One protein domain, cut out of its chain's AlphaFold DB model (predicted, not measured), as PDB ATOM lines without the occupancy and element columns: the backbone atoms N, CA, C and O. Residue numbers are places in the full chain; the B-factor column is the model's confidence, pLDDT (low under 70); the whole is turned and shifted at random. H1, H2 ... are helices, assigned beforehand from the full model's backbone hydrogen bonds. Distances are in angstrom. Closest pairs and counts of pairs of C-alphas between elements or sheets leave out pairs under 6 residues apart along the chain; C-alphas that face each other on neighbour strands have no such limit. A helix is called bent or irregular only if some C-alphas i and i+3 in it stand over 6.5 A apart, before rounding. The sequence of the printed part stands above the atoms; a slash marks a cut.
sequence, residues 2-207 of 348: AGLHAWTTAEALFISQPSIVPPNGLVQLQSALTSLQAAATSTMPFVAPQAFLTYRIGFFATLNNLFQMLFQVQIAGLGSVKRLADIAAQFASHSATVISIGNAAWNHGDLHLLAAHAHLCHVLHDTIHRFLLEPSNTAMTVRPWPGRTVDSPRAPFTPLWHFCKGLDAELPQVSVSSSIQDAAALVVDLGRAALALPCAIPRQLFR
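This is residues 2 to 207 of the 348 residues of an uncharacterized protein of Aphanomyces invadans (UniProt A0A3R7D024). Six helices, H1, H2, H3, H4, H5 and H7, stand side by side as an up-and-down bundle, each running against the one before it in the chain. H3, H4, H5 and H7 make its core, the hairpin of H1 and H2 is added through H2 to H3, H6 packs on H5, and short H8 lies near one end of H3 and H4. The printed part has 206 residues with eight named helices, H1 to H8 in chain order, and no named strand: the class is all helix. It is compact, with a radius of gyration of the C-alphas of 17.3 A and spans of 56 by 38 by 28 A.

The hub is H3, residues 47 to 76, which touches four helices. H4, residues 81 to 105, forms a hairpin with H3; the closest C-alphas, of Ala 48 and Ile 101, are 6.2 A apart, at a shallow tilt of 21 degrees. H7, residues 180 to 195, touches H3 too, with the C-alphas of Gln 74 and Gln 181 closest at 4.4 A. H2, residues 23 to 39, touches residues 50 to 61 of H3 alone, the C-alphas of Leu 33 and Leu 53 being closest at 6.2 A. H1, residues 2 to 16, forms a hairpin with H2, and its closest C-alpha pair, Gly 3 and Ala 32, is 4.0 A apart. H5, residues 108 to 133, forms a hairpin with H4, with the C-alphas of Ser 95 and Ala 118 closest at 4.0 A. H5 touches H7 with residues 120 to 132 alone, closest at the C-alphas of Phe 131 and Ala 183, 5.8 A. H6, residues 159 to 173, touches H5 the same way at 33 degrees, only just short of steep; the C-alphas of Ala 116 and Trp 161 are closest, 5.2 A apart. H8, residues 203 to 207, only just touches H3, with 3 pairs of C-alphas within 8 A, closest at Pro 49 and Leu 205, 5.7 A. H1 and H3 are apart. Every O i to N i+4 pair is within hydrogen-bond range in H1, H2, H3, H5, H7 and H8, against 18 of 21 in H4 and 9 of 11 in H6.

H1 begins at C-alpha 2, (199.111, 154.361, 137.379). H3 is 43.2 A long, H4 36.8 A, H5 35.6 A, H2 24.5 A, H7 22.3 A, H6 22.0 A, H1 21.2 A and H8 6.6 A. H6 is irregular, only just: C-alphas 169 and 172 are 6.7 A apart. H8 ends at C-alpha 207, (196.813, 143.732, 149.703).

The C-alphas of Thr 43 and Ser 178 are the two farthest apart, 57.2 A. The printed part has no cut. The link from H5 to H6, residues 134 to 158, is long. The mean pLDDT of the printed part is 86.7; residues 104 to 105, 144, 146 to 156, 204 and 206 to 207 are under 70.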
ATOM      1  N   ALA A   2     199.961 153.421 138.130       87.19
ATOM      2  CA  ALA A   2     199.111 154.361 137.379       87.19
ATOM      3  C   ALA A   2     197.688 154.525 137.955       87.19
ATOM      4  O   ALA A   2     197.255 155.648 138.187       87.19
ATOM      5  N   GLY A   3     197.005 153.422 138.295       87.25
ATOM      6  CA  GLY A   3     195.657 153.490 138.878       87.25
ATOM      7  C   GLY A   3     195.587 154.193 140.240       87.25
ATOM      8  O   GLY A   3     194.681 154.982 140.477       87.25
ATOM      9  N   LEU A   4     196.576 153.975 141.118       87.50
ATOM     10  CA  LEU A   4     196.650 154.678 142.408       87.50
ATOM     11  C   LEU A   4     196.913 156.173 142.219       87.50
ATOM     12  O   LEU A   4     196.300 156.975 142.910       87.50
ATOM     13  N   HIS A   5     197.780 156.539 141.269       91.19
ATOM     14  CA  HIS A   5     198.058 157.937 140.942       91.19
ATOM     15  C   HIS A   5     196.812 158.655 140.406       91.19
ATOM     16  O   HIS A   5     196.495 159.760 140.846       91.19
ATOM     17  N   ALA A   6     196.085 158.026 139.478       92.69
ATOM     18  CA  ALA A   6     194.828 158.559 138.957       92.69
ATOM     19  C   ALA A   6     193.796 158.745 140.081       92.69
ATOM     20  O   ALA A   6     193.197 159.809 140.202       92.69
ATOM     21  N   TRP A   7     193.665 157.769 140.986       92.00
ATOM     22  CA  TRP A   7     192.775 157.908 142.134       92.00
ATOM     23  C   TRP A   7     193.200 159.053 143.067       92.00
ATOM     24  O   TRP A   7     192.401 159.946 143.336       92.00
ATOM     25  N   THR A   8     194.456 159.110 143.513       91.06
ATOM     26  CA  THR A   8     194.911 160.201 144.394       91.06
ATOM     27  C   THR A   8     194.748 161.576 143.745       91.06
ATOM     28  O   THR A   8     194.433 162.545 144.429       91.06
ATOM     29  N   THR A   9     194.906 161.654 142.419       93.06
ATOM     30  CA  THR A   9     194.657 162.876 141.643       93.06
ATOM     31  C   THR A   9     193.177 163.253 141.671       93.06
ATOM     32  O   THR A   9     192.850 164.417 141.885       93.06
ATOM     33  N   ALA A  10     192.272 162.282 141.512       92.44
ATOM     34  CA  ALA A  10     190.835 162.511 141.632       92.44
ATOM     35  C   ALA A  10     190.447 163.054 143.016       92.44
ATOM     36  O   ALA A  10     189.752 164.061 143.099       92.44
ATOM     37  N   GLU A  11     190.937 162.435 144.096       90.94
ATOM     38  CA  GLU A  11     190.655 162.879 145.471       90.94
ATOM     39  C   GLU A  11     191.156 164.310 145.719       90.94
ATOM     40  O   GLU A  11     190.435 165.124 146.293       90.94
ATOM     41  N   ALA A  12     192.342 164.667 145.215       90.88
ATOM     42  CA  ALA A  12     192.850 166.037 145.303       90.88
ATOM     43  C   ALA A  12     191.962 167.053 144.555       90.88
ATOM     44  O   ALA A  12     191.752 168.172 145.030       90.88
ATOM     45  N   LEU A  13     191.404 166.668 143.402       91.75
ATOM     46  CA  LEU A  13     190.464 167.509 142.652       91.75
ATOM     47  C   LEU A  13     189.157 167.725 143.426       91.75
ATOM     48  O   LEU A  13     188.676 168.853 143.485       91.75
ATOM     49  N   PHE A  14     188.611 166.684 144.059       91.00
ATOM     50  CA  PHE A  14     187.388 166.793 144.863       91.00
ATOM     51  C   PHE A  14     187.558 167.718 146.074       91.00
ATOM     52  O   PHE A  14     186.694 168.549 146.338       91.00
ATOM     53  N   ILE A  15     188.699 167.633 146.760       88.25
ATOM     54  CA  ILE A  15     188.994 168.461 147.938       88.25
ATOM     55  C   ILE A  15     189.230 169.930 147.551       88.25
ATOM     56  O   ILE A  15     188.812 170.838 148.264       88.25
ATOM     57  N   SER A  16     189.901 170.182 146.423       85.62
ATOM     58  CA  SER A  16     190.260 171.546 145.998       85.62
ATOM     59  C   SER A  16     189.102 172.349 145.396       85.62
ATOM     60  O   SER A  16     189.175 173.578 145.367       85.62
ATOM     61  N   GLN A  17     188.038 171.691 144.924       76.50
ATOM     62  CA  GLN A  17     186.891 172.338 144.277       76.50
ATOM     63  C   GLN A  17     185.554 171.804 144.820       76.50
ATOM     64  O   GLN A  17     184.808 171.154 144.090       76.50
ATOM     65  N   PRO A  18     185.192 172.091 146.084       73.69
ATOM     66  CA  PRO A  18     184.040 171.465 146.731       73.69
ATOM     67  C   PRO A  18     182.685 172.075 146.329       73.69
ATOM     68  O   PRO A  18     181.675 171.772 146.953       73.69
ATOM     69  N   SER A  19     182.624 172.964 145.331       79.81
ATOM     70  CA  SER A  19     181.388 173.673 144.969       79.81
ATOM     71  C   SER A  19     180.382 172.795 144.220       79.81
ATOM     72  O   SER A  19     179.178 172.926 144.462       79.81
ATOM     73  N   ILE A  20     180.882 171.928 143.336       88.62
ATOM     74  CA  ILE A  20     180.178 170.905 142.550       88.62
ATOM     75  C   ILE A  20     181.144 169.754 142.270       88.62
ATOM     76  O   ILE A  20     182.350 169.924 142.400       88.62
ATOM     77  N   VAL A  21     180.645 168.601 141.821       91.00
ATOM     78  CA  VAL A  21     181.519 167.480 141.449       91.00
ATOM     79  C   VAL A  21     182.353 167.850 140.204       91.00
ATOM     80  O   VAL A  21     181.780 167.998 139.123       91.00
ATOM     81  N   PRO A  22     183.692 167.979 140.301       91.00
ATOM     82  CA  PRO A  22     184.547 168.304 139.167       91.00
ATOM     83  C   PRO A  22     184.550 167.147 138.150       91.00
ATOM     84  O   PRO A  22     184.952 166.030 138.497       91.00
ATOM     85  N   PRO A  23     184.190 167.386 136.871       91.56
ATOM     86  CA  PRO A  23     184.170 166.339 135.844       91.56
ATOM     87  C   PRO A  23     185.525 165.646 135.670       91.56
ATOM     88  O   PRO A  23     185.594 164.430 135.506       91.56
ATOM     89  N   ASN A  24     186.617 166.407 135.793       92.62
ATOM     90  CA  ASN A  24     187.973 165.870 135.717       92.62
ATOM     91  C   ASN A  24     188.266 164.870 136.846       92.62
ATOM     92  O   ASN A  24     188.978 163.898 136.613       92.62
ATOM     93  N   GLY A  25     187.691 165.053 138.040       92.50
ATOM     94  CA  GLY A  25     187.818 164.089 139.134       92.50
ATOM     95  C   GLY A  25     187.161 162.749 138.790       92.50
ATOM     96  O   GLY A  25     187.769 161.696 138.975       92.50
ATOM     97  N   LEU A  26     185.963 162.774 138.196       94.25
ATOM     98  CA  LEU A  26     185.277 161.563 137.722       94.25
ATOM     99  C   LEU A  26     186.070 160.841 136.624       94.25
ATOM    100  O   LEU A  26     186.212 159.621 136.676       94.25
ATOM    101  N   VAL A  27     186.635 161.582 135.666       96.12
ATOM    102  CA  VAL A  27     187.500 161.014 134.615       96.12
ATOM    103  C   VAL A  27     188.721 160.318 135.222       96.12
ATOM    104  O   VAL A  27     189.084 159.222 134.796       96.12
ATOM    105  N   GLN A  28     189.334 160.915 136.245       95.81
ATOM    106  CA  GLN A  28     190.479 160.324 136.939       95.81
ATOM    107  C   GLN A  28     190.096 159.063 137.733       95.81
ATOM    108  O   GLN A  28     190.825 158.072 137.677       95.81
ATOM    109  N   LEU A  29     188.929 159.027 138.391       94.88
ATOM    110  CA  LEU A  29     188.424 157.793 139.011       94.88
ATOM    111  C   LEU A  29     188.144 156.697 137.974       94.88
ATOM    112  O   LEU A  29     188.495 155.539 138.199       94.88
ATOM    113  N   GLN A  30     187.570 157.050 136.820       96.50
ATOM    114  CA  GLN A  30     187.344 156.094 135.736       96.50
ATOM    115  C   GLN A  30     188.673 155.548 135.195       96.50
ATOM    116  O   GLN A  30     188.811 154.345 134.988       96.50
ATOM    117  N   SER A  31     189.683 156.407 135.032       96.19
ATOM    118  CA  SER A  31     191.041 156.004 134.647       96.19
ATOM    119  C   SER A  31     191.680 155.065 135.677       96.19
ATOM    120  O   SER A  31     192.322 154.075 135.306       96.19
ATOM    121  N   ALA A  32     191.459 155.321 136.972       94.31
ATOM    122  CA  ALA A  32     191.899 154.439 138.046       94.31
ATOM    123  C   ALA A  32     191.251 153.051 137.948       94.31
ATOM    124  O   ALA A  32     191.957 152.043 138.043       94.31
ATOM    125  N   LEU A  33     189.936 152.993 137.701       95.12
ATOM    126  CA  LEU A  33     189.193 151.745 137.525       95.12
ATOM    127  C   LEU A  33     189.691 150.958 136.306       95.12
ATOM    128  O   LEU A  33     190.023 149.782 136.442       95.12
ATOM    129  N   THR A  34     189.830 151.608 135.148       95.94
ATOM    130  CA  THR A  34     190.358 150.973 133.928       95.94
ATOM    131  C   THR A  34     191.769 150.430 134.147       95.94
ATOM    132  O   THR A  34     192.081 149.310 133.749       95.94
ATOM    133  N   SER A  35     192.627 151.192 134.833       94.31
ATOM    134  CA  SER A  35     193.988 150.753 135.164       94.31
ATOM    135  C   SER A  35     193.995 149.519 136.069       94.31
ATOM    136  O   SER A  35     194.852 148.650 135.928       94.31
ATOM    137  N   LEU A  36     193.057 149.446 137.014       91.06
ATOM    138  CA  LEU A  36     192.920 148.321 137.931       91.06
ATOM    139  C   LEU A  36     192.382 147.070 137.224       91.06
ATOM    140  O   LEU A  36     192.876 145.976 137.477       91.06
ATOM    141  N   GLN A  37     191.416 147.235 136.317       93.19
ATOM    142  CA  GLN A  37     190.888 146.159 135.472       93.19
ATOM    143  C   GLN A  37     191.963 145.595 134.541       93.19
ATOM    144  O   GLN A  37     192.104 144.382 134.438       93.19
ATOM    145  N   ALA A  38     192.770 146.461 133.922       92.56
ATOM    146  CA  ALA A  38     193.882 146.043 133.071       92.56
ATOM    147  C   ALA A  38     194.987 145.303 133.846       92.56
ATOM    148  O   ALA A  38     195.682 144.462 133.282       92.56
ATOM    149  N   ALA A  39     195.158 145.613 135.135       90.19
ATOM    150  CA  ALA A  39     196.119 144.942 136.005       90.19
ATOM    151  C   ALA A  39     195.585 143.639 136.628       90.19
ATOM    152  O   ALA A  39     196.361 142.907 137.244       90.19
ATOM    153  N   ALA A  40     194.283 143.359 136.518       88.81
ATOM    154  CA  ALA A  40     193.670 142.181 137.111       88.81
ATOM    155  C   ALA A  40     194.076 140.900 136.372       88.81
ATOM    156  O   ALA A  40     194.113 140.845 135.145       88.81
ATOM    157  N   THR A  41     194.349 139.846 137.135       86.44
ATOM    158  CA  THR A  41     194.692 138.516 136.616       86.44
ATOM    159  C   THR A  41     193.796 137.452 137.244       86.44
ATOM    160  O   THR A  41     193.079 137.714 138.210       86.44
ATOM    161  N   SER A  42     193.856 136.216 136.738       82.69
ATOM    162  CA  SER A  42     193.133 135.081 137.330       82.69
ATOM    163  C   SER A  42     193.538 134.797 138.783       82.69
ATOM    164  O   SER A  42     192.720 134.324 139.564       82.69
ATOM    165  N   THR A  43     194.782 135.107 139.158       78.88
ATOM    166  CA  THR A  43     195.304 134.931 140.521       78.88
ATOM    167  C   THR A  43     195.112 136.164 141.404       78.88
ATOM    168  O   THR A  43     195.102 136.037 142.626       78.88
ATOM    169  N   MET A  44     194.933 137.348 140.809       79.88
ATOM    170  CA  MET A  44     194.699 138.621 141.496       79.88
ATOM    171  C   MET A  44     193.600 139.416 140.776       79.88
ATOM    172  O   MET A  44     193.889 140.344 140.019       79.88
ATOM    173  N   PRO A  45     192.318 139.079 140.999       80.12
ATOM    174  CA  PRO A  45     191.221 139.655 140.225       80.12
ATOM    175  C   PRO A  45     190.828 141.079 140.656       80.12
ATOM    176  O   PRO A  45     190.037 141.722 139.978       80.12
ATOM    177  N   PHE A  46     191.340 141.584 141.789       83.81
ATOM    178  CA  PHE A  46     191.025 142.914 142.343       83.81
ATOM    179  C   PHE A  46     189.520 143.234 142.479       83.81
ATOM    180  O   PHE A  46     189.127 144.395 142.403       83.81
ATOM    181  N   VAL A  47     188.675 142.226 142.731       84.69
ATOM    182  CA  VAL A  47     187.206 142.380 142.767       84.69
ATOM    183  C   VAL A  47     186.751 143.467 143.746       84.69
ATOM    184  O   VAL A  47     186.020 144.373 143.358       84.69
ATOM    185  N   ALA A  48     187.204 143.421 145.003       83.75
ATOM    186  CA  ALA A  48     186.756 144.376 146.018       83.75
ATOM    187  C   ALA A  48     187.263 145.815 145.766       83.75
ATOM    188  O   ALA A  48     186.453 146.740 145.822       83.75
ATOM    189  N   PRO A  49     188.541 146.040 145.397       87.00
ATOM    190  CA  PRO A  49     189.002 147.334 144.896       87.00
ATOM    191  C   PRO A  49     188.215 147.892 143.702       87.00
ATOM    192  O   PRO A  49     187.889 149.080 143.689       87.00
ATOM    193  N   GLN A  50     187.887 147.056 142.710       89.62
ATOM    194  CA  GLN A  50     187.104 147.479 141.545       89.62
ATOM    195  C   GLN A  50     185.676 147.857 141.950       89.62
ATOM    196  O   GLN A  50     185.174 148.898 141.524       89.62
ATOM    197  N   ALA A  51     185.046 147.059 142.818       89.56
ATOM    198  CA  ALA A  51     183.720 147.341 143.358       89.56
ATOM    199  C   ALA A  51     183.701 148.660 144.143       89.56
ATOM    200  O   ALA A  51     182.799 149.474 143.958       89.56
ATOM    201  N   PHE A  52     184.732 148.921 144.954       91.06
ATOM    202  CA  PHE A  52     184.849 150.170 145.704       91.06
ATOM    203  C   PHE A  52     185.003 151.394 144.794       91.06
ATOM    204  O   PHE A  52     184.307 152.390 144.990       91.06
ATOM    205  N   LEU A  53     185.859 151.327 143.767       92.06
ATOM    206  CA  LEU A  53     185.987 152.415 142.789       92.06
ATOM    207  C   LEU A  53     184.686 152.636 142.012       92.06
ATOM    208  O   LEU A  53     184.278 153.779 141.823       92.06
ATOM    209  N   THR A  54     184.004 151.557 141.626       94.81
ATOM    210  CA  THR A  54     182.698 151.625 140.953       94.81
ATOM    211  C   THR A  54     181.665 152.330 141.828       94.81
ATOM    212  O   THR A  54     180.985 153.242 141.357       94.81
ATOM    213  N   TYR A  55     181.603 151.978 143.115       94.12
ATOM    214  CA  TYR A  55     180.786 152.691 144.095       94.12
ATOM    215  C   TYR A  55     181.156 154.177 144.160       94.12
ATOM    216  O   TYR A  55     180.271 155.017 144.047       94.12
ATOM    217  N   ARG A  56     182.443 154.526 144.313       93.75
ATOM    218  CA  ARG A  56     182.871 155.933 144.440       93.75
ATOM    219  C   ARG A  56     182.469 156.759 143.219       93.75
ATOM    220  O   ARG A  56     181.972 157.871 143.379       93.75
ATOM    221  N   ILE A  57     182.627 156.207 142.017       95.38
ATOM    222  CA  ILE A  57     182.191 156.837 140.763       95.38
ATOM    223  C   ILE A  57     180.670 157.033 140.768       95.38
ATOM    224  O   ILE A  57     180.193 158.136 140.501       95.38
ATOM    225  N   GLY A  58     179.913 155.989 141.122       96.31
ATOM    226  CA  GLY A  58     178.455 156.044 141.229       96.31
ATOM    227  C   GLY A  58     177.970 157.081 142.244       96.31
ATOM    228  O   GLY A  58     177.093 157.880 141.929       96.31
ATOM    229  N   PHE A  59     178.586 157.128 143.427       96.19
ATOM    230  CA  PHE A  59     178.292 158.098 144.478       96.19
ATOM    231  C   PHE A  59     178.455 159.537 143.978       96.19
ATOM    232  O   PHE A  59     177.538 160.344 144.115       96.19
ATOM    233  N   PHE A  60     179.589 159.857 143.350       95.69
ATOM    234  CA  PHE A  60     179.833 161.203 142.834       95.69
ATOM    235  C   PHE A  60     178.949 161.550 141.630       95.69
ATOM    236  O   PHE A  60     178.531 162.697 141.496       95.69
ATOM    237  N   ALA A  61     178.598 160.580 140.784       96.06
ATOM    238  CA  ALA A  61     177.616 160.795 139.723       96.06
ATOM    239  C   ALA A  61     176.222 161.119 140.295       96.06
ATOM    240  O   ALA A  61     175.576 162.072 139.852       96.06
ATOM    241  N   THR A  62     175.779 160.386 141.322       97.69
ATOM    242  CA  THR A  62     174.523 160.662 142.038       97.69
ATOM    243  C   THR A  62     174.570 162.022 142.740       97.69
ATOM    244  O   THR A  62     173.610 162.785 142.645       97.69
ATOM    245  N   LEU A  63     175.696 162.385 143.364       96.44
ATOM    246  CA  LEU A  63     175.886 163.695 143.993       96.44
ATOM    247  C   LEU A  63     175.846 164.844 142.972       96.44
ATOM    248  O   LEU A  63     175.229 165.876 143.224       96.44
ATOM    249  N   ASN A  64     176.430 164.658 141.787       95.56
ATOM    250  CA  ASN A  64     176.338 165.630 140.698       95.56
ATOM    251  C   ASN A  64     174.885 165.824 140.227       95.56
ATOM    252  O   ASN A  64     174.436 166.954 140.036       95.56
ATOM    253  N   ASN A  65     174.128 164.730 140.093       95.88
ATOM    254  CA  ASN A  65     172.702 164.786 139.763       95.88
ATOM    255  C   ASN A  65     171.888 165.490 140.858       95.88
ATOM    256  O   ASN A  65     170.972 166.251 140.537       95.88
ATOM    257  N   LEU A  66     172.235 165.267 142.131       96.56
ATOM    258  CA  LEU A  66     171.634 165.972 143.259       96.56
ATOM    259  C   LEU A  66     171.891 167.476 143.156       96.56
ATOM    260  O   LEU A  66     170.935 168.242 143.192       96.56
ATOM    261  N   PHE A  67     173.139 167.911 142.949       96.12
ATOM    262  CA  PHE A  67     173.453 169.335 142.803       96.12
ATOM    263  C   PHE A  67     172.664 169.994 141.673       96.12
ATOM    264  O   PHE A  67     172.067 171.046 141.882       96.12
ATOM    265  N   GLN A  68     172.595 169.361 140.499       94.06
ATOM    266  CA  GLN A  68     171.801 169.879 139.382       94.06
ATOM    267  C   GLN A  68     170.330 170.076 139.766       94.06
ATOM    268  O   GLN A  68     169.748 171.110 139.448       94.06
ATOM    269  N   MET A  69     169.739 169.104 140.467       94.94
ATOM    270  CA  MET A  69     168.360 169.203 140.941       94.94
ATOM    271  C   MET A  69     168.193 170.295 141.996       94.94
ATOM    272  O   MET A  69     167.269 171.094 141.895       94.94
ATOM    273  N   LEU A  70     169.078 170.375 142.987       95.00
ATOM    274  CA  LEU A  70     168.943 171.341 144.077       95.00
ATOM    275  C   LEU A  70     169.174 172.784 143.620       95.00
ATOM    276  O   LEU A  70     168.458 173.670 144.071       95.00
ATOM    277  N   PHE A  71     170.091 173.033 142.680       94.50
ATOM    278  CA  PHE A  71     170.229 174.367 142.086       94.50
ATOM    279  C   PHE A  71     168.991 174.762 141.278       94.50
ATOM    280  O   PHE A  71     168.565 175.913 141.338       94.50
ATOM    281  N   GLN A  72     168.359 173.815 140.574       93.56
ATOM    282  CA  GLN A  72     167.061 174.072 139.944       93.56
ATOM    283  C   GLN A  72     165.993 174.412 140.989       93.56
ATOM    284  O   GLN A  72     165.246 175.365 140.785       93.56
ATOM    285  N   VAL A  73     165.967 173.705 142.125       93.38
ATOM    286  CA  VAL A  73     165.035 173.998 143.228       93.38
ATOM    287  C   VAL A  73     165.261 175.389 143.816       93.38
ATOM    288  O   VAL A  73     164.296 176.109 144.055       93.38
ATOM    289  N   GLN A  74     166.511 175.807 143.993       92.38
ATOM    290  CA  GLN A  74     166.840 177.142 144.501       92.38
ATOM    291  C   GLN A  74     166.411 178.267 143.551       92.38
ATOM    292  O   GLN A  74     165.981 179.319 144.013       92.38
ATOM    293  N   ILE A  75     166.511 178.055 142.234       92.06
ATOM    294  CA  ILE A  75     166.187 179.078 141.225       92.06
ATOM    295  C   ILE A  75     164.684 179.119 140.924       92.06
ATOM    296  O   ILE A  75     164.108 180.197 140.806       92.06
ATOM    297  N   ALA A  76     164.059 177.953 140.758       90.00
ATOM    298  CA  ALA A  76     162.723 177.819 140.175       90.00
ATOM    299  C   ALA A  76     161.699 177.120 141.090       90.00
ATOM    300  O   ALA A  76     160.537 176.994 140.708       90.00
ATOM    301  N   GLY A  77     162.094 176.685 142.290       87.88
ATOM    302  CA  GLY A  77     161.240 175.922 143.203       87.88
ATOM    303  C   GLY A  77     161.208 174.419 142.898       87.88
ATOM    304  O   GLY A  77     161.924 173.916 142.032       87.88
ATOM    305  N   LEU A  78     160.399 173.668 143.654       85.00
ATOM    306  CA  LEU A  78     160.395 172.205 143.591       85.00
ATOM    307  C   LEU A  78     160.002 171.700 142.192       85.00
ATOM    308  O   LEU A  78     158.880 171.900 141.735       85.00
ATOM    309  N   GLY A  79     160.948 171.038 141.525       81.19
ATOM    310  CA  GLY A  79     160.744 170.419 140.219       81.19
ATOM    311  C   GLY A  79     160.186 168.998 140.325       81.19
ATOM    312  O   GLY A  79     159.189 168.724 140.989       81.19
ATOM    313  N   SER A  80     160.841 168.047 139.655       89.50
ATOM    314  CA  SER A  80     160.406 166.646 139.654       89.50
ATOM    315  C   SER A  80     160.682 165.948 140.993       89.50
ATOM    316  O   SER A  80     161.806 165.519 141.258       89.50
ATOM    317  N   VAL A  81     159.626 165.760 141.793       91.31
ATOM    318  CA  VAL A  81     159.638 164.951 143.029       91.31
ATOM    319  C   VAL A  81     160.126 163.529 142.753       91.31
ATOM    320  O   VAL A  81     160.969 163.010 143.477       91.31
ATOM    321  N   LYS A  82     159.667 162.922 141.649       93.56
ATOM    322  CA  LYS A  82     160.096 161.581 141.234       93.56
ATOM    323  C   LYS A  82     161.610 161.504 141.038       93.56
ATOM    324  O   LYS A  82     162.245 160.621 141.595       93.56
ATOM    325  N   ARG A  83     162.201 162.453 140.302       94.12
ATOM    326  CA  ARG A  83     163.653 162.470 140.070       94.12
ATOM    327  C   ARG A  83     164.437 162.621 141.376       94.12
ATOM    328  O   ARG A  83     165.508 162.039 141.508       94.12
ATOM    329  N   LEU A  84     163.917 163.388 142.331       94.31
ATOM    330  CA  LEU A  84     164.540 163.546 143.641       94.31
ATOM    331  C   LEU A  84     164.436 162.265 144.491       94.31
ATOM    332  O   LEU A  84     165.425 161.870 145.107       94.31
ATOM    333  N   ALA A  85     163.293 161.575 144.452       95.69
ATOM    334  CA  ALA A  85     163.121 160.259 145.068       95.69
ATOM    335  C   ALA A  85     164.047 159.202 144.439       95.69
ATOM    336  O   ALA A  85     164.677 158.432 145.159       95.69
ATOM    337  N   ASP A  86     164.216 159.217 143.113       97.19
ATOM    338  CA  ASP A  86     165.145 158.326 142.409       97.19
ATOM    339  C   ASP A  86     166.604 158.574 142.845       97.19
ATOM    340  O   ASP A  86     167.378 157.631 143.012       97.19
ATOM    341  N   ILE A  87     166.992 159.837 143.065       97.12
ATOM    342  CA  ILE A  87     168.322 160.200 143.586       97.12
ATOM    343  C   ILE A  87     168.499 159.706 145.029       97.12
ATOM    344  O   ILE A  87     169.538 159.125 145.344       97.12
ATOM    345  N   ALA A  88     167.498 159.886 145.897       96.44
ATOM    346  CA  ALA A  88     167.539 159.356 147.260       96.44
ATOM    347  C   ALA A  88     167.698 157.824 147.249       96.44
ATOM    348  O   ALA A  88     168.601 157.286 147.895       96.44
ATOM    349  N   ALA A  89     166.904 157.122 146.435       96.00
ATOM    350  CA  ALA A  89     166.983 155.672 146.273       96.00
ATOM    351  C   ALA A  89     168.362 155.203 145.770       96.00
ATOM    352  O   ALA A  89     168.863 154.165 146.211       96.00
ATOM    353  N   GLN A  90     169.025 155.975 144.900       97.62
ATOM    354  CA  GLN A  90     170.402 155.687 144.486       97.62
ATOM    355  C   GLN A  90     171.383 155.746 145.660       97.62
ATOM    356  O   GLN A  90     172.224 154.858 145.775       97.62
ATOM    357  N   PHE A  91     171.271 156.721 146.570       97.44
ATOM    358  CA  PHE A  91     172.112 156.742 147.773       97.44
ATOM    359  C   PHE A  91     171.868 155.525 148.674       97.44
ATOM    360  O   PHE A  91     172.830 154.917 149.144       97.44
ATOM    361  N   ALA A  92     170.617 155.100 148.859       93.75
ATOM    362  CA  ALA A  92     170.324 153.866 149.591       93.75
ATOM    363  C   ALA A  92     170.972 152.630 148.928       93.75
ATOM    364  O   ALA A  92     171.569 151.794 149.610       93.75
ATOM    365  N   SER A  93     170.938 152.549 147.594       94.75
ATOM    366  CA  SER A  93     171.607 151.487 146.824       94.75
ATOM    367  C   SER A  93     173.136 151.513 146.974       94.75
ATOM    368  O   SER A  93     173.778 150.476 147.182       94.75
ATOM    369  N   HIS A  94     173.735 152.707 146.950       95.31
ATOM    370  CA  HIS A  94     175.168 152.894 147.177       95.31
ATOM    371  C   HIS A  94     175.586 152.441 148.576       95.31
ATOM    372  O   HIS A  94     176.594 151.751 148.717       95.31
ATOM    373  N   SER A  95     174.784 152.751 149.598       92.19
ATOM    374  CA  SER A  95     175.008 152.267 150.964       92.19
ATOM    375  C   SER A  95     175.055 150.738 151.025       92.19
ATOM    376  O   SER A  95     176.036 150.164 151.505       92.19
ATOM    377  N   ALA A  96     174.049 150.066 150.454       89.06
ATOM    378  CA  ALA A  96     173.996 148.606 150.408       89.06
ATOM    379  C   ALA A  96     175.221 148.002 149.694       89.06
ATOM    380  O   ALA A  96     175.804 147.026 150.169       89.06
ATOM    381  N   THR A  97     175.656 148.626 148.595       90.25
ATOM    382  CA  THR A  97     176.862 148.223 147.855       90.25
ATOM    383  C   THR A  97     178.112 148.285 148.736       90.25
ATOM    384  O   THR A  97     178.879 147.324 148.790       90.25
ATOM    385  N   VAL A  98     178.315 149.382 149.469       89.31
ATOM    386  CA  VAL A  98     179.494 149.559 150.331       89.31
ATOM    387  C   VAL A  98     179.499 148.594 151.509       89.31
ATOM    388  O   VAL A  98     180.545 148.026 151.827       89.31
ATOM    389  N   ILE A  99     178.341 148.368 152.133       86.75
ATOM    390  CA  ILE A  99     178.210 147.386 153.216       86.75
ATOM    391  C   ILE A  99     178.593 145.991 152.701       86.75
ATOM    392  O   ILE A  99     179.351 145.283 153.361       86.75
ATOM    393  N   SER A 100     178.149 145.624 151.494       84.62
ATOM    394  CA  SER A 100     178.501 144.348 150.861       84.62
ATOM    395  C   SER A 100     180.005 144.223 150.572       84.62
ATOM    396  O   SER A 100     180.591 143.167 150.802       84.62
ATOM    397  N   ILE A 101     180.675 145.311 150.169       85.31
ATOM    398  CA  ILE A 101     182.145 145.346 150.039       85.31
ATOM    399  C   ILE A 101     182.825 145.095 151.399       85.31
ATOM    400  O   ILE A 101     183.872 144.445 151.451       85.31
ATOM    401  N   GLY A 102     182.219 145.550 152.501       77.69
ATOM    402  CA  GLY A 102     182.674 145.293 153.873       77.69
ATOM    403  C   GLY A 102     182.880 143.810 154.187       77.69
ATOM    404  O   GLY A 102     183.858 143.470 154.859       77.69
ATOM    405  N   ASN A 103     182.066 142.925 153.598       71.81
ATOM    406  CA  ASN A 103     182.202 141.470 153.740       71.81
ATOM    407  C   ASN A 103     183.568 140.945 153.270       71.81
ATOM    408  O   ASN A 103     183.963 139.864 153.683       71.81
ATOM    409  N   ALA A 104     184.292 141.674 152.411       68.88
ATOM    410  CA  ALA A 104     185.622 141.299 151.926       68.88
ATOM    411  C   ALA A 104     186.775 141.899 152.757       68.88
ATOM    412  O   ALA A 104     187.921 141.441 152.662       68.88
ATOM    413  N   ALA A 105     186.497 142.946 153.540       68.31
ATOM    414  CA  ALA A 105     187.510 143.716 154.254       68.31
ATOM    415  C   ALA A 105     187.897 143.058 155.584       68.31
ATOM    416  O   ALA A 105     189.089 142.871 155.818       68.31
ATOM    417  N   TRP A 106     186.914 142.705 156.427       73.56
ATOM    418  CA  TRP A 106     187.027 142.069 157.761       73.56
ATOM    419  C   TRP A 106     188.234 142.467 158.644       73.56
ATOM    420  O   TRP A 106     188.639 141.720 159.528       73.56
ATOM    421  N   ASN A 107     188.780 143.664 158.443       76.25
ATOM    422  CA  ASN A 107     189.729 144.358 159.310       76.25
ATOM    423  C   ASN A 107     188.994 145.587 159.853       76.25
ATOM    424  O   ASN A 107     188.334 146.284 159.083       76.25
ATOM    425  N   HIS A 108     189.123 145.861 161.154       75.00
ATOM    426  CA  HIS A 108     188.418 146.959 161.824       75.00
ATOM    427  C   HIS A 108     188.551 148.315 161.104       75.00
ATOM    428  O   HIS A 108     187.553 148.996 160.904       75.00
ATOM    429  N   GLY A 109     189.751 148.709 160.670       75.12
ATOM    430  CA  GLY A 109     189.983 150.006 160.025       75.12
ATOM    431  C   GLY A 109     189.239 150.169 158.697       75.12
ATOM    432  O   GLY A 109     188.556 151.172 158.490       75.12
ATOM    433  N   ASP A 110     189.318 149.166 157.819       80.31
ATOM    434  CA  ASP A 110     188.613 149.200 156.532       80.31
ATOM    435  C   ASP A 110     187.093 149.047 156.732       80.31
ATOM    436  O   ASP A 110     186.314 149.697 156.037       80.31
ATOM    437  N   LEU A 111     186.662 148.257 157.721       81.56
ATOM    438  CA  LEU A 111     185.257 148.128 158.105       81.56
ATOM    439  C   LEU A 111     184.669 149.463 158.595       81.56
ATOM    440  O   LEU A 111     183.619 149.869 158.102       81.56
ATOM    441  N   HIS A 112     185.348 150.196 159.486       81.75
ATOM    442  CA  HIS A 112     184.895 151.520 159.939       81.75
ATOM    443  C   HIS A 112     184.854 152.550 158.804       81.75
ATOM    444  O   HIS A 112     183.924 153.355 158.743       81.75
ATOM    445  N   LEU A 113     185.829 152.520 157.891       84.44
ATOM    446  CA  LEU A 113     185.827 153.377 156.705       84.44
ATOM    447  C   LEU A 113     184.608 153.092 155.814       84.44
ATOM    448  O   LEU A 113     183.875 154.016 155.463       84.44
ATOM    449  N   LEU A 114     184.375 151.825 155.462       87.19
ATOM    450  CA  LEU A 114     183.250 151.417 154.616       87.19
ATOM    451  C   LEU A 114     181.907 151.703 155.303       87.19
ATOM    452  O   LEU A 114     180.987 152.220 154.671       87.19
ATOM    453  N   ALA A 115     181.814 151.473 156.612       86.31
ATOM    454  CA  ALA A 115     180.655 151.847 157.413       86.31
ATOM    455  C   ALA A 115     180.335 153.341 157.316       86.31
ATOM    456  O   ALA A 115     179.172 153.702 157.157       86.31
ATOM    457  N   ALA A 116     181.352 154.204 157.381       88.50
ATOM    458  CA  ALA A 116     181.159 155.648 157.320       88.50
ATOM    459  C   ALA A 116     180.703 156.097 155.923       88.50
ATOM    460  O   ALA A 116     179.833 156.953 155.799       88.50
ATOM    461  N   HIS A 117     181.209 155.458 154.864       91.31
ATOM    462  CA  HIS A 117     180.718 155.664 153.499       91.31
ATOM    463  C   HIS A 117     179.251 155.257 153.330       91.31
ATOM    464  O   HIS A 117     178.468 156.003 152.737       91.31
ATOM    465  N   ALA A 118     178.871 154.094 153.861       91.25
ATOM    466  CA  ALA A 118     177.489 153.630 153.838       91.25
ATOM    467  C   ALA A 118     176.568 154.575 154.622       91.25
ATOM    468  O   ALA A 118     175.517 154.986 154.126       91.25
ATOM    469  N   HIS A 119     177.001 154.995 155.812       91.06
ATOM    470  CA  HIS A 119     176.246 155.924 156.645       91.06
ATOM    471  C   HIS A 119     176.072 157.289 155.990       91.06
ATOM    472  O   HIS A 119     174.960 157.796 155.956       91.06
ATOM    473  N   LEU A 120     177.116 157.854 155.380       93.50
ATOM    474  CA  LEU A 120     176.997 159.103 154.624       93.50
ATOM    475  C   LEU A 120     175.920 159.013 153.533       93.50
ATOM    476  O   LEU A 120     175.150 159.952 153.340       93.50
ATOM    477  N   CYS A 121     175.842 157.877 152.836       95.19
ATOM    478  CA  CYS A 121     174.807 157.655 151.831       95.19
ATOM    479  C   CYS A 121     173.405 157.608 152.464       95.19
ATOM    480  O   CYS A 121     172.484 158.230 151.938       95.19
ATOM    481  N   HIS A 122     173.238 156.937 153.608       93.25
ATOM    482  CA  HIS A 122     171.973 156.972 154.351       93.25
ATOM    483  C   HIS A 122     171.611 158.381 154.823       93.25
ATOM    484  O   HIS A 122     170.467 158.787 154.670       93.25
ATOM    485  N   VAL A 123     172.576 159.144 155.334       93.56
ATOM    486  CA  VAL A 123     172.351 160.520 155.779       93.56
ATOM    487  C   VAL A 123     171.884 161.395 154.617       93.56
ATOM    488  O   VAL A 123     170.914 162.130 154.772       93.56
ATOM    489  N   LEU A 124     172.503 161.292 153.437       95.62
ATOM    490  CA  LEU A 124     172.057 162.021 152.244       95.62
ATOM    491  C   LEU A 124     170.646 161.602 151.810       95.62
ATOM    492  O   LEU A 124     169.819 162.466 151.531       95.62
ATOM    493  N   HIS A 125     170.350 160.299 151.805       95.31
ATOM    494  CA  HIS A 125     169.004 159.781 151.551       95.31
ATOM    495  C   HIS A 125     167.974 160.372 152.531       95.31
ATOM    496  O   HIS A 125     166.987 160.971 152.107       95.31
ATOM    497  N   ASP A 126     168.218 160.242 153.837       92.88
ATOM    498  CA  ASP A 126     167.284 160.662 154.883       92.88
ATOM    499  C   ASP A 126     167.114 162.187 154.901       92.88
ATOM    500  O   ASP A 126     166.009 162.683 155.110       92.88
ATOM    501  N   THR A 127     168.176 162.939 154.598       93.69
ATOM    502  CA  THR A 127     168.126 164.404 154.480       93.69
ATOM    503  C   THR A 127     167.271 164.827 153.283       93.69
ATOM    504  O   THR A 127     166.417 165.700 153.420       93.69
ATOM    505  N   ILE A 128     167.428 164.191 152.116       94.81
ATOM    506  CA  ILE A 128     166.570 164.472 150.955       94.81
ATOM    507  C   ILE A 128     165.101 164.199 151.299       94.81
ATOM    508  O   ILE A 128     164.239 165.030 151.009       94.81
ATOM    509  N   HIS A 129     164.816 163.071 151.955       93.31
ATOM    510  CA  HIS A 129     163.459 162.753 152.385       93.31
ATOM    511  C   HIS A 129     162.914 163.796 153.358       93.31
ATOM    512  O   HIS A 129     161.903 164.428 153.065       93.31
ATOM    513  N   ARG A 130     163.617 164.042 154.464       91.69
ATOM    514  CA  ARG A 130     163.147 164.918 155.541       91.69
ATOM    515  C   ARG A 130     162.977 166.371 155.125       91.69
ATOM    516  O   ARG A 130     162.080 167.026 155.639       91.69
ATOM    517  N   PHE A 131     163.855 166.901 154.279       93.06
ATOM    518  CA  PHE A 131     163.851 168.333 153.969       93.06
ATOM    519  C   PHE A 131     163.112 168.671 152.673       93.06
ATOM    520  O   PHE A 131     162.698 169.816 152.518       93.06
ATOM    521  N   LEU A 132     162.945 167.718 151.745       93.50
ATOM    522  CA  LEU A 132     162.460 168.027 150.394       93.50
ATOM    523  C   LEU A 132     161.289 167.161 149.912       93.50
ATOM    524  O   LEU A 132     160.467 167.666 149.151       93.50
ATOM    525  N   LEU A 133     161.208 165.882 150.297       92.19
ATOM    526  CA  LEU A 133     160.142 164.977 149.824       92.19
ATOM    527  C   LEU A 133     158.986 164.869 150.818       92.19
ATOM    528  O   LEU A 133     157.825 164.980 150.436       92.19
ATOM    529  N   GLU A 134     159.313 164.684 152.092       89.38
ATOM    530  CA  GLU A 134     158.383 164.543 153.210       89.38
ATOM    531  C   GLU A 134     158.803 165.491 154.349       89.38
ATOM    532  O   GLU A 134     159.313 165.041 155.381       89.38
ATOM    533  N   PRO A 135     158.630 166.818 154.163       85.12
ATOM    534  CA  PRO A 135     158.993 167.830 155.148       85.12
ATOM    535  C   PRO A 135     158.406 167.531 156.526       85.12
ATOM    536  O   PRO A 135     157.190 167.575 156.715       85.12
ATOM    537  N   SER A 136     159.266 167.243 157.501       81.94
ATOM    538  CA  SER A 136     158.834 166.938 158.864       81.94
ATOM    539  C   SER A 136     159.771 167.519 159.916       81.94
ATOM    540  O   SER A 136     160.977 167.262 159.930       81.94
ATOM    541  N   ASN A 137     159.181 168.270 160.848       81.38
ATOM    542  CA  ASN A 137     159.870 168.783 162.032       81.38
ATOM    543  C   ASN A 137     160.038 167.730 163.132       81.38
ATOM    544  O   ASN A 137     160.660 168.015 164.154       81.38
ATOM    545  N   THR A 138     159.523 166.515 162.935       79.38
ATOM    546  CA  THR A 138     159.836 165.402 163.827       79.38
ATOM    547  C   THR A 138     161.344 165.162 163.810       79.38
ATOM    548  O   THR A 138     161.978 165.175 162.750       79.38
ATOM    549  N   ALA A 139     161.930 164.978 164.995       73.88
ATOM    550  CA  ALA A 139     163.352 164.693 165.121       73.88
ATOM    551  C   ALA A 139     163.708 163.443 164.303       73.88
ATOM    552  O   ALA A 139     163.028 162.418 164.385       73.88
ATOM    553  N   MET A 140     164.774 163.538 163.508       77.38
ATOM    554  CA  MET A 140     165.256 162.410 162.720       77.38
ATOM    555  C   MET A 140     165.835 161.350 163.657       77.38
ATOM    556  O   MET A 140     166.781 161.624 164.398       77.38
ATOM    557  N   THR A 141     165.295 160.134 163.613       76.94
ATOM    558  CA  THR A 141     165.908 159.004 164.311       76.94
ATOM    559  C   THR A 141     167.230 158.678 163.633       76.94
ATOM    560  O   THR A 141     167.261 158.319 162.457       76.94
ATOM    561  N   VAL A 142     168.330 158.801 164.373       76.44
ATOM    562  CA  VAL A 142     169.653 158.446 163.858       76.44
ATOM    563  C   VAL A 142     169.676 156.954 163.559       76.44
ATOM    564  O   VAL A 142     169.447 156.134 164.451       76.44
ATOM    565  N   ARG A 143     169.972 156.596 162.307       72.88
ATOM    566  CA  ARG A 143     170.121 155.189 161.938       72.88
ATOM    567  C   ARG A 143     171.320 154.587 162.674       72.88
ATOM    568  O   ARG A 143     172.401 155.182 162.655       72.88
ATOM    569  N   PRO A 144     171.172 153.401 163.288       69.88
ATOM    570  CA  PRO A 144     172.332 152.658 163.748       69.88
ATOM    571  C   PRO A 144     173.186 152.321 162.526       69.88
ATOM    572  O   PRO A 144     172.666 151.836 161.517       69.88
ATOM    573  N   TRP A 145     174.487 152.592 162.597       72.31
ATOM    574  CA  TRP A 145     175.396 152.288 161.502       72.31
ATOM    575  C   TRP A 145     176.607 151.486 161.981       72.31
ATOM    576  O   TRP A 145     177.106 151.733 163.080       72.31
ATOM    577  N   PRO A 146     177.090 150.541 161.150       62.19
ATOM    578  CA  PRO A 146     178.072 149.515 161.497       62.19
ATOM    579  C   PRO A 146     179.288 149.905 162.340       62.19
ATOM    580  O   PRO A 146     179.783 149.079 163.100       62.19
ATOM    581  N   GLY A 147     179.764 151.146 162.216       61.38
ATOM    582  CA  GLY A 147     181.007 151.613 162.821       61.38
ATOM    583  C   GLY A 147     180.851 152.631 163.947       61.38
ATOM    584  O   GLY A 147     181.870 153.196 164.351       61.38
ATOM    585  N   ARG A 148     179.634 152.918 164.421       65.31
ATOM    586  CA  ARG A 148     179.411 153.877 165.510       65.31
ATOM    587  C   ARG A 148     179.811 153.240 166.837       65.31
ATOM    588  O   ARG A 148     179.019 152.535 167.431       65.31
ATOM    589  N   THR A 149     181.033 153.501 167.286       64.25
ATOM    590  CA  THR A 149     181.524 153.053 168.601       64.25
ATOM    591  C   THR A 149     181.318 154.143 169.653       64.25
ATOM    592  O   THR A 149     181.339 155.333 169.318       64.25
ATOM    593  N   VAL A 150     181.141 153.761 170.922       60.19
ATOM    594  CA  VAL A 150     181.258 154.702 172.050       60.19
ATOM    595  C   VAL A 150     182.674 155.273 172.033       60.19
ATOM    596  O   VAL A 150     183.626 154.511 171.881       60.19
ATOM    597  N   ASP A 151     182.797 156.600 172.140       54.22
ATOM    598  CA  ASP A 151     184.045 157.355 171.992       54.22
ATOM    599  C   ASP A 151     185.266 156.636 172.571       54.22
ATOM    600  O   ASP A 151     185.539 156.689 173.769       54.22
ATOM    601  N   SER A 152     186.035 155.984 171.696       49.84
ATOM    602  CA  SER A 152     187.375 155.529 172.024       49.84
ATOM    603  C   SER A 152     188.342 156.614 171.560       49.84
ATOM    604  O   SER A 152     188.641 156.685 170.365       49.84
ATOM    605  N   PRO A 153     188.879 157.456 172.463       43.69
ATOM    606  CA  PRO A 153     189.807 158.537 172.113       43.69
ATOM    607  C   PRO A 153     191.130 158.049 171.489       43.69
ATOM    608  O   PRO A 153     192.003 158.853 171.181       43.69
ATOM    609  N   ARG A 154     191.305 156.730 171.317       44.94
ATOM    610  CA  ARG A 154     192.494 156.085 170.744       44.94
ATOM    611  C   ARG A 154     192.245 155.397 169.401       44.94
ATOM    612  O   ARG A 154     193.195 154.869 168.827       44.94
ATOM    613  N   ALA A 155     191.010 155.350 168.907       55.12
ATOM    614  CA  ALA A 155     190.726 154.684 167.642       55.12
ATOM    615  C   ALA A 155     191.064 155.617 166.458       55.12
ATOM    616  O   ALA A 155     190.610 156.763 166.436       55.12
ATOM    617  N   PRO A 156     191.881 155.172 165.481       59.00
ATOM    618  CA  PRO A 156     192.287 155.985 164.338       59.00
ATOM    619  C   PRO A 156     191.142 156.069 163.322       59.00
ATOM    620  O   PRO A 156     191.156 155.408 162.283       59.00
ATOM    621  N   PHE A 157     190.114 156.845 163.648       71.31
ATOM    622  CA  PHE A 157     188.975 157.053 162.767       71.31
ATOM    623  C   PHE A 157     189.332 157.987 161.607       71.31
ATOM    624  O   PHE A 157     190.196 158.861 161.702       71.31
ATOM    625  N   THR A 158     188.677 157.777 160.467       78.69
ATOM    626  CA  THR A 158     188.880 158.601 159.272       78.69
ATOM    627  C   THR A 158     188.138 159.937 159.409       78.69
ATOM    628  O   THR A 158     187.152 160.014 160.145       78.69
ATOM    629  N   PRO A 159     188.540 160.999 158.682       86.12
ATOM    630  CA  PRO A 159     187.808 162.271 158.689       86.12
ATOM    631  C   PRO A 159     186.316 162.108 158.364       86.12
ATOM    632  O   PRO A 159     185.469 162.738 158.990       86.12
ATOM    633  N   LEU A 160     185.994 161.193 157.444       88.25
ATOM    634  CA  LEU A 160     184.621 160.826 157.108       88.25
ATOM    635  C   LEU A 160     183.843 160.275 158.312       88.25
ATOM    636  O   LEU A 160     182.692 160.643 158.513       88.25
ATOM    637  N   TRP A 161     184.463 159.426 159.135       86.56
ATOM    638  CA  TRP A 161     183.815 158.888 160.332       86.56
ATOM    639  C   TRP A 161     183.459 160.000 161.327       86.56
ATOM    640  O   TRP A 161     182.332 160.048 161.820       86.56
ATOM    641  N   HIS A 162     184.383 160.935 161.575       85.31
ATOM    642  CA  HIS A 162     184.128 162.075 162.462       85.31
ATOM    643  C   HIS A 162     183.028 162.989 161.924       85.31
ATOM    644  O   HIS A 162     182.172 163.425 162.692       85.31
ATOM    645  N   PHE A 163     183.022 163.230 160.614       89.12
ATOM    646  CA  PHE A 163     181.971 163.988 159.949       89.12
ATOM    647  C   PHE A 163     180.596 163.337 160.139       89.12
ATOM    648  O   PHE A 163     179.670 163.980 160.624       89.12
ATOM    649  N   CYS A 164     180.485 162.037 159.859       89.56
ATOM    650  CA  CYS A 164     179.274 161.250 160.090       89.56
ATOM    651  C   CYS A 164     178.785 161.327 161.543       89.56
ATOM    652  O   CYS A 164     177.601 161.543 161.784       89.56
ATOM    653  N   LYS A 165     179.696 161.208 162.514       85.69
ATOM    654  CA  LYS A 165     179.351 161.327 163.934       85.69
ATOM    655  C   LYS A 165     178.842 162.728 164.300       85.69
ATOM    656  O   LYS A 165     177.913 162.842 165.093       85.69
ATOM    657  N   GLY A 166     179.444 163.783 163.748       88.12
ATOM    658  CA  GLY A 166     178.970 165.157 163.940       88.12
ATOM    659  C   GLY A 166     177.552 165.345 163.398       88.12
ATOM    660  O   GLY A 166     176.679 165.846 164.104       88.12
ATOM    661  N   LEU A 167     177.287 164.829 162.194       90.06
ATOM    662  CA  LEU A 167     175.958 164.872 161.582       90.06
ATOM    663  C   LEU A 167     174.895 164.133 162.405       90.06
ATOM    664  O   LEU A 167     173.774 164.624 162.505       90.06
ATOM    665  N   ASP A 168     175.240 163.006 163.035       87.62
ATOM    666  CA  ASP A 168     174.331 162.277 163.933       87.62
ATOM    667  C   ASP A 168     173.899 163.114 165.149       87.62
ATOM    668  O   ASP A 168     172.810 162.905 165.684       87.62
ATOM    669  N   ALA A 169     174.738 164.051 165.601       85.69
ATOM    670  CA  ALA A 169     174.417 164.952 166.705       85.69
ATOM    671  C   ALA A 169     173.643 166.196 166.237       85.69
ATOM    672  O   ALA A 169     172.714 166.633 166.917       85.69
ATOM    673  N   GLU A 170     174.013 166.757 165.083       89.38
ATOM    674  CA  GLU A 170     173.502 168.045 164.605       89.38
ATOM    675  C   GLU A 170     172.216 167.918 163.778       89.38
ATOM    676  O   GLU A 170     171.233 168.603 164.067       89.38
ATOM    677  N   LEU A 171     172.172 167.023 162.779       88.38
ATOM    678  CA  LEU A 171     171.054 166.944 161.827       88.38
ATOM    679  C   LEU A 171     169.689 166.717 162.485       88.38
ATOM    680  O   LEU A 171     168.735 167.376 162.063       88.38
ATOM    681  N   PRO A 172     169.527 165.851 163.508       88.12
ATOM    682  CA  PRO A 172     168.232 165.674 164.164       88.12
ATOM    683  C   PRO A 172     167.656 166.974 164.738       88.12
ATOM    684  O   PRO A 172     166.435 167.137 164.736       88.12
ATOM    685  N   GLN A 173     168.521 167.906 165.157       87.31
ATOM    686  CA  GLN A 173     168.154 169.187 165.771       87.31
ATOM    687  C   GLN A 173     167.843 170.288 164.748       87.31
ATOM    688  O   GLN A 173     167.252 171.306 165.104       87.31
ATOM    689  N   VAL A 174     168.220 170.106 163.478       89.50
ATOM    690  CA  VAL A 174     167.942 171.083 162.418       89.50
ATOM    691  C   VAL A 174     166.449 171.067 162.087       89.50
ATOM    692  O   VAL A 174     165.909 170.046 161.657       89.50
ATOM    693  N   SER A 175     165.780 172.205 162.278       88.06
ATOM    694  CA  SER A 175     164.381 172.405 161.886       88.06
ATOM    695  C   SER A 175     164.238 172.477 160.368       88.06
ATOM    696  O   SER A 175     165.074 173.079 159.691       88.06
ATOM    697  N   VAL A 176     163.152 171.927 159.829       87.94
ATOM    698  CA  VAL A 176     162.855 172.035 158.398       87.94
ATOM    699  C   VAL A 176     162.425 173.469 158.089       87.94
ATOM    700  O   VAL A 176     161.503 173.993 158.715       87.94
ATOM    701  N   SER A 177     163.116 174.116 157.144       87.44
ATOM    702  CA  SER A 177     162.778 175.477 156.718       87.44
ATOM    703  C   SER A 177     161.389 175.524 156.080       87.44
ATOM    704  O   SER A 177     160.976 174.590 155.394       87.44
ATOM    705  N   SER A 178     160.680 176.639 156.263       85.25
ATOM    706  CA  SER A 178     159.434 176.923 155.543       85.25
ATOM    707  C   SER A 178     159.667 177.224 154.056       85.25
ATOM    708  O   SER A 178     158.748 177.091 153.250       85.25
ATOM    709  N   SER A 179     160.890 177.617 153.690       92.81
ATOM    710  CA  SER A 179     161.327 177.869 152.318       92.81
ATOM    711  C   SER A 179     161.990 176.621 151.739       92.81
ATOM    712  O   SER A 179     163.010 176.144 152.249       92.81
ATOM    713  N   ILE A 180     161.445 176.106 150.632       92.06
ATOM    714  CA  ILE A 180     162.024 174.951 149.934       92.06
ATOM    715  C   ILE A 180     163.401 175.279 149.341       92.06
ATOM    716  O   ILE A 180     164.253 174.399 149.232       92.06
ATOM    717  N   GLN A 181     163.647 176.546 148.992       94.38
ATOM    718  CA  GLN A 181     164.946 177.010 148.513       94.38
ATOM    719  C   GLN A 181     166.006 176.934 149.618       94.38
ATOM    720  O   GLN A 181     167.112 176.457 149.364       94.38
ATOM    721  N   ASP A 182     165.657 177.329 150.844       93.56
ATOM    722  CA  ASP A 182     166.573 177.275 151.989       93.56
ATOM    723  C   ASP A 182     166.823 175.826 152.419       93.56
ATOM    724  O   ASP A 182     167.957 175.438 152.701       93.56
ATOM    725  N   ALA A 183     165.777 174.993 152.397       93.31
ATOM    726  CA  ALA A 183     165.913 173.556 152.603       93.31
ATOM    727  C   ALA A 183     166.855 172.936 151.557       93.31
ATOM    728  O   ALA A 183     167.760 172.179 151.906       93.31
ATOM    729  N   ALA A 184     166.716 173.303 150.279       95.06
ATOM    730  CA  ALA A 184     167.616 172.848 149.224       95.06
ATOM    731  C   ALA A 184     169.055 173.354 149.422       95.06
ATOM    732  O   ALA A 184     169.991 172.604 149.161       95.06
ATOM    733  N   ALA A 185     169.254 174.587 149.901       94.62
ATOM    734  CA  ALA A 185     170.574 175.123 150.245       94.62
ATOM    735  C   ALA A 185     171.276 174.314 151.336       94.62
ATOM    736  O   ALA A 185     172.431 173.937 151.145       94.62
ATOM    737  N   LEU A 186     170.557 173.931 152.393       94.00
ATOM    738  CA  LEU A 186     171.085 173.041 153.427       94.00
ATOM    739  C   LEU A 186     171.581 171.710 152.835       94.00
ATOM    740  O   LEU A 186     172.689 171.263 153.137       94.00
ATOM    741  N   VAL A 187     170.785 171.077 151.961       95.31
ATOM    742  CA  VAL A 187     171.177 169.801 151.334       95.31
ATOM    743  C   VAL A 187     172.356 169.986 150.369       95.31
ATOM    744  O   VAL A 187     173.222 169.112 150.292       95.31
ATOM    745  N   VAL A 188     172.445 171.123 149.668       95.75
ATOM    746  CA  VAL A 188     173.623 171.465 148.850       95.75
ATOM    747  C   VAL A 188     174.865 171.565 149.727       95.75
ATOM    748  O   VAL A 188     175.877 170.955 149.393       95.75
ATOM    749  N   ASP A 189     174.808 172.285 150.843       94.12
ATOM    750  CA  ASP A 189     175.969 172.478 151.712       94.12
ATOM    751  C   ASP A 189     176.429 171.164 152.352       94.12
ATOM    752  O   ASP A 189     177.630 170.879 152.369       94.12
ATOM    753  N   LEU A 190     175.491 170.296 152.745       94.62
ATOM    754  CA  LEU A 190     175.801 168.924 153.152       94.62
ATOM    755  C   LEU A 190     176.500 168.143 152.027       94.62
ATOM    756  O   LEU A 190     177.504 167.471 152.268       94.62
ATOM    757  N   GLY A 191     176.004 168.243 150.792       94.81
ATOM    758  CA  GLY A 191     176.613 167.606 149.624       94.81
ATOM    759  C   GLY A 191     178.025 168.118 149.325       94.81
ATOM    760  O   GLY A 191     178.908 167.336 148.972       94.81
ATOM    761  N   ARG A 192     178.272 169.421 149.498       94.38
ATOM    762  CA  ARG A 192     179.600 170.035 149.333       94.38
ATOM    763  C   ARG A 192     180.565 169.595 150.425       94.38
ATOM    764  O   ARG A 192     181.711 169.262 150.129       94.38
ATOM    765  N   ALA A 193     180.095 169.531 151.669       92.75
ATOM    766  CA  ALA A 193     180.876 168.995 152.775       92.75
ATOM    767  C   ALA A 193     181.242 167.525 152.519       92.75
ATOM    768  O   ALA A 193     182.407 167.161 152.633       92.75
ATOM    769  N   ALA A 194     180.286 166.709 152.064       92.31
ATOM    770  CA  ALA A 194     180.512 165.317 151.678       92.31
ATOM    771  C   ALA A 194     181.545 165.158 150.543       92.31
ATOM    772  O   ALA A 194     182.356 164.232 150.570       92.31
ATOM    773  N   LEU A 195     181.528 166.060 149.556       91.81
ATOM    774  CA  LEU A 195     182.486 166.094 148.445       91.81
ATOM    775  C   LEU A 195     183.913 166.432 148.907       91.81
ATOM    776  O   LEU A 195     184.871 165.867 148.388       91.81
ATOM    777  N   ALA A 196     184.047 167.330 149.884       89.00
ATOM    778  CA  ALA A 196     185.331 167.813 150.387       89.00
ATOM    779  C   ALA A 196     186.067 166.810 151.298       89.00
ATOM    780  O   ALA A 196     187.202 167.065 151.707       89.00
ATOM    781  N   LEU A 197     185.436 165.685 151.655       87.75
ATOM    782  CA  LEU A 197     186.028 164.712 152.568       87.75
ATOM    783  C   LEU A 197     187.050 163.828 151.846       87.75
ATOM    784  O   LEU A 197     186.702 163.157 150.871       87.75
ATOM    785  N   PRO A 198     188.293 163.741 152.354       80.31
ATOM    786  CA  PRO A 198     189.282 162.843 151.787       80.31
ATOM    787  C   PRO A 198     188.846 161.389 151.978       80.31
ATOM    788  O   PRO A 198     188.554 160.951 153.096       80.31
ATOM    789  N   CYS A 199     188.865 160.608 150.900       83.31
ATOM    790  CA  CYS A 199     188.696 159.166 151.008       83.31
ATOM    791  C   CYS A 199     190.013 158.508 151.396       83.31
ATOM    792  O   CYS A 199     190.991 158.531 150.644       83.31
ATOM    793  N   ALA A 200     190.032 157.852 152.553       78.69
ATOM    794  CA  ALA A 200     191.095 156.904 152.832       78.69
ATOM    795  C   ALA A 200     190.983 155.734 151.840       78.69
ATOM    796  O   ALA A 200     189.895 155.223 151.587       78.69
ATOM    797  N   ILE A 201     192.104 155.309 151.259       74.50
ATOM    798  CA  ILE A 201     192.137 154.105 150.424       74.50
ATOM    799  C   ILE A 201     192.024 152.897 151.370       74.50
ATOM    800  O   ILE A 201     192.896 152.771 152.234       74.50
ATOM    801  N   PRO A 202     191.021 152.009 151.226       73.00
ATOM    802  CA  PRO A 202     190.875 150.808 152.048       73.00
ATOM    803  C   PRO A 202     192.016 149.835 151.728       73.00
ATOM    804  O   PRO A 202     191.983 149.081 150.753       73.00
ATOM    805  N   ARG A 203     193.109 149.932 152.493       70.00
ATOM    806  CA  ARG A 203     194.414 149.361 152.122       70.00
ATOM    807  C   ARG A 203     194.384 147.838 152.084       70.00
ATOM    808  O   ARG A 203     195.150 147.253 151.318       70.00
ATOM    809  N   GLN A 204     193.542 147.195 152.891       69.06
ATOM    810  CA  GLN A 204     193.474 145.737 152.938       69.06
ATOM    811  C   GLN A 204     192.739 145.153 151.736       69.06
ATOM    812  O   GLN A 204     193.073 144.043 151.324       69.06
ATOM    813  N   LEU A 205     191.833 145.911 151.106       70.00
ATOM    814  CA  LEU A 205     191.205 145.493 149.848       70.00
ATOM    815  C   LEU A 205     192.233 145.324 148.714       70.00
ATOM    816  O   LEU A 205     192.028 144.508 147.823       70.00
ATOM    817  N   PHE A 206     193.351 146.058 148.757       67.69
ATOM    818  CA  PHE A 206     194.415 146.004 147.743       67.69
ATOM    819  C   PHE A 206     195.507 144.969 148.013       67.69
ATOM    820  O   PHE A 206     196.283 144.661 147.110       67.69
ATOM    821  N   ARG A 207     195.635 144.493 149.255       65.00
ATOM    822  CA  ARG A 207     196.813 143.732 149.703       65.00
ATOM    823  C   ARG A 207     196.596 142.229 149.782       65.00
ATOM    824  O   ARG A 207     197.573 141.491 149.820       65.00
TER     825      ARG A 207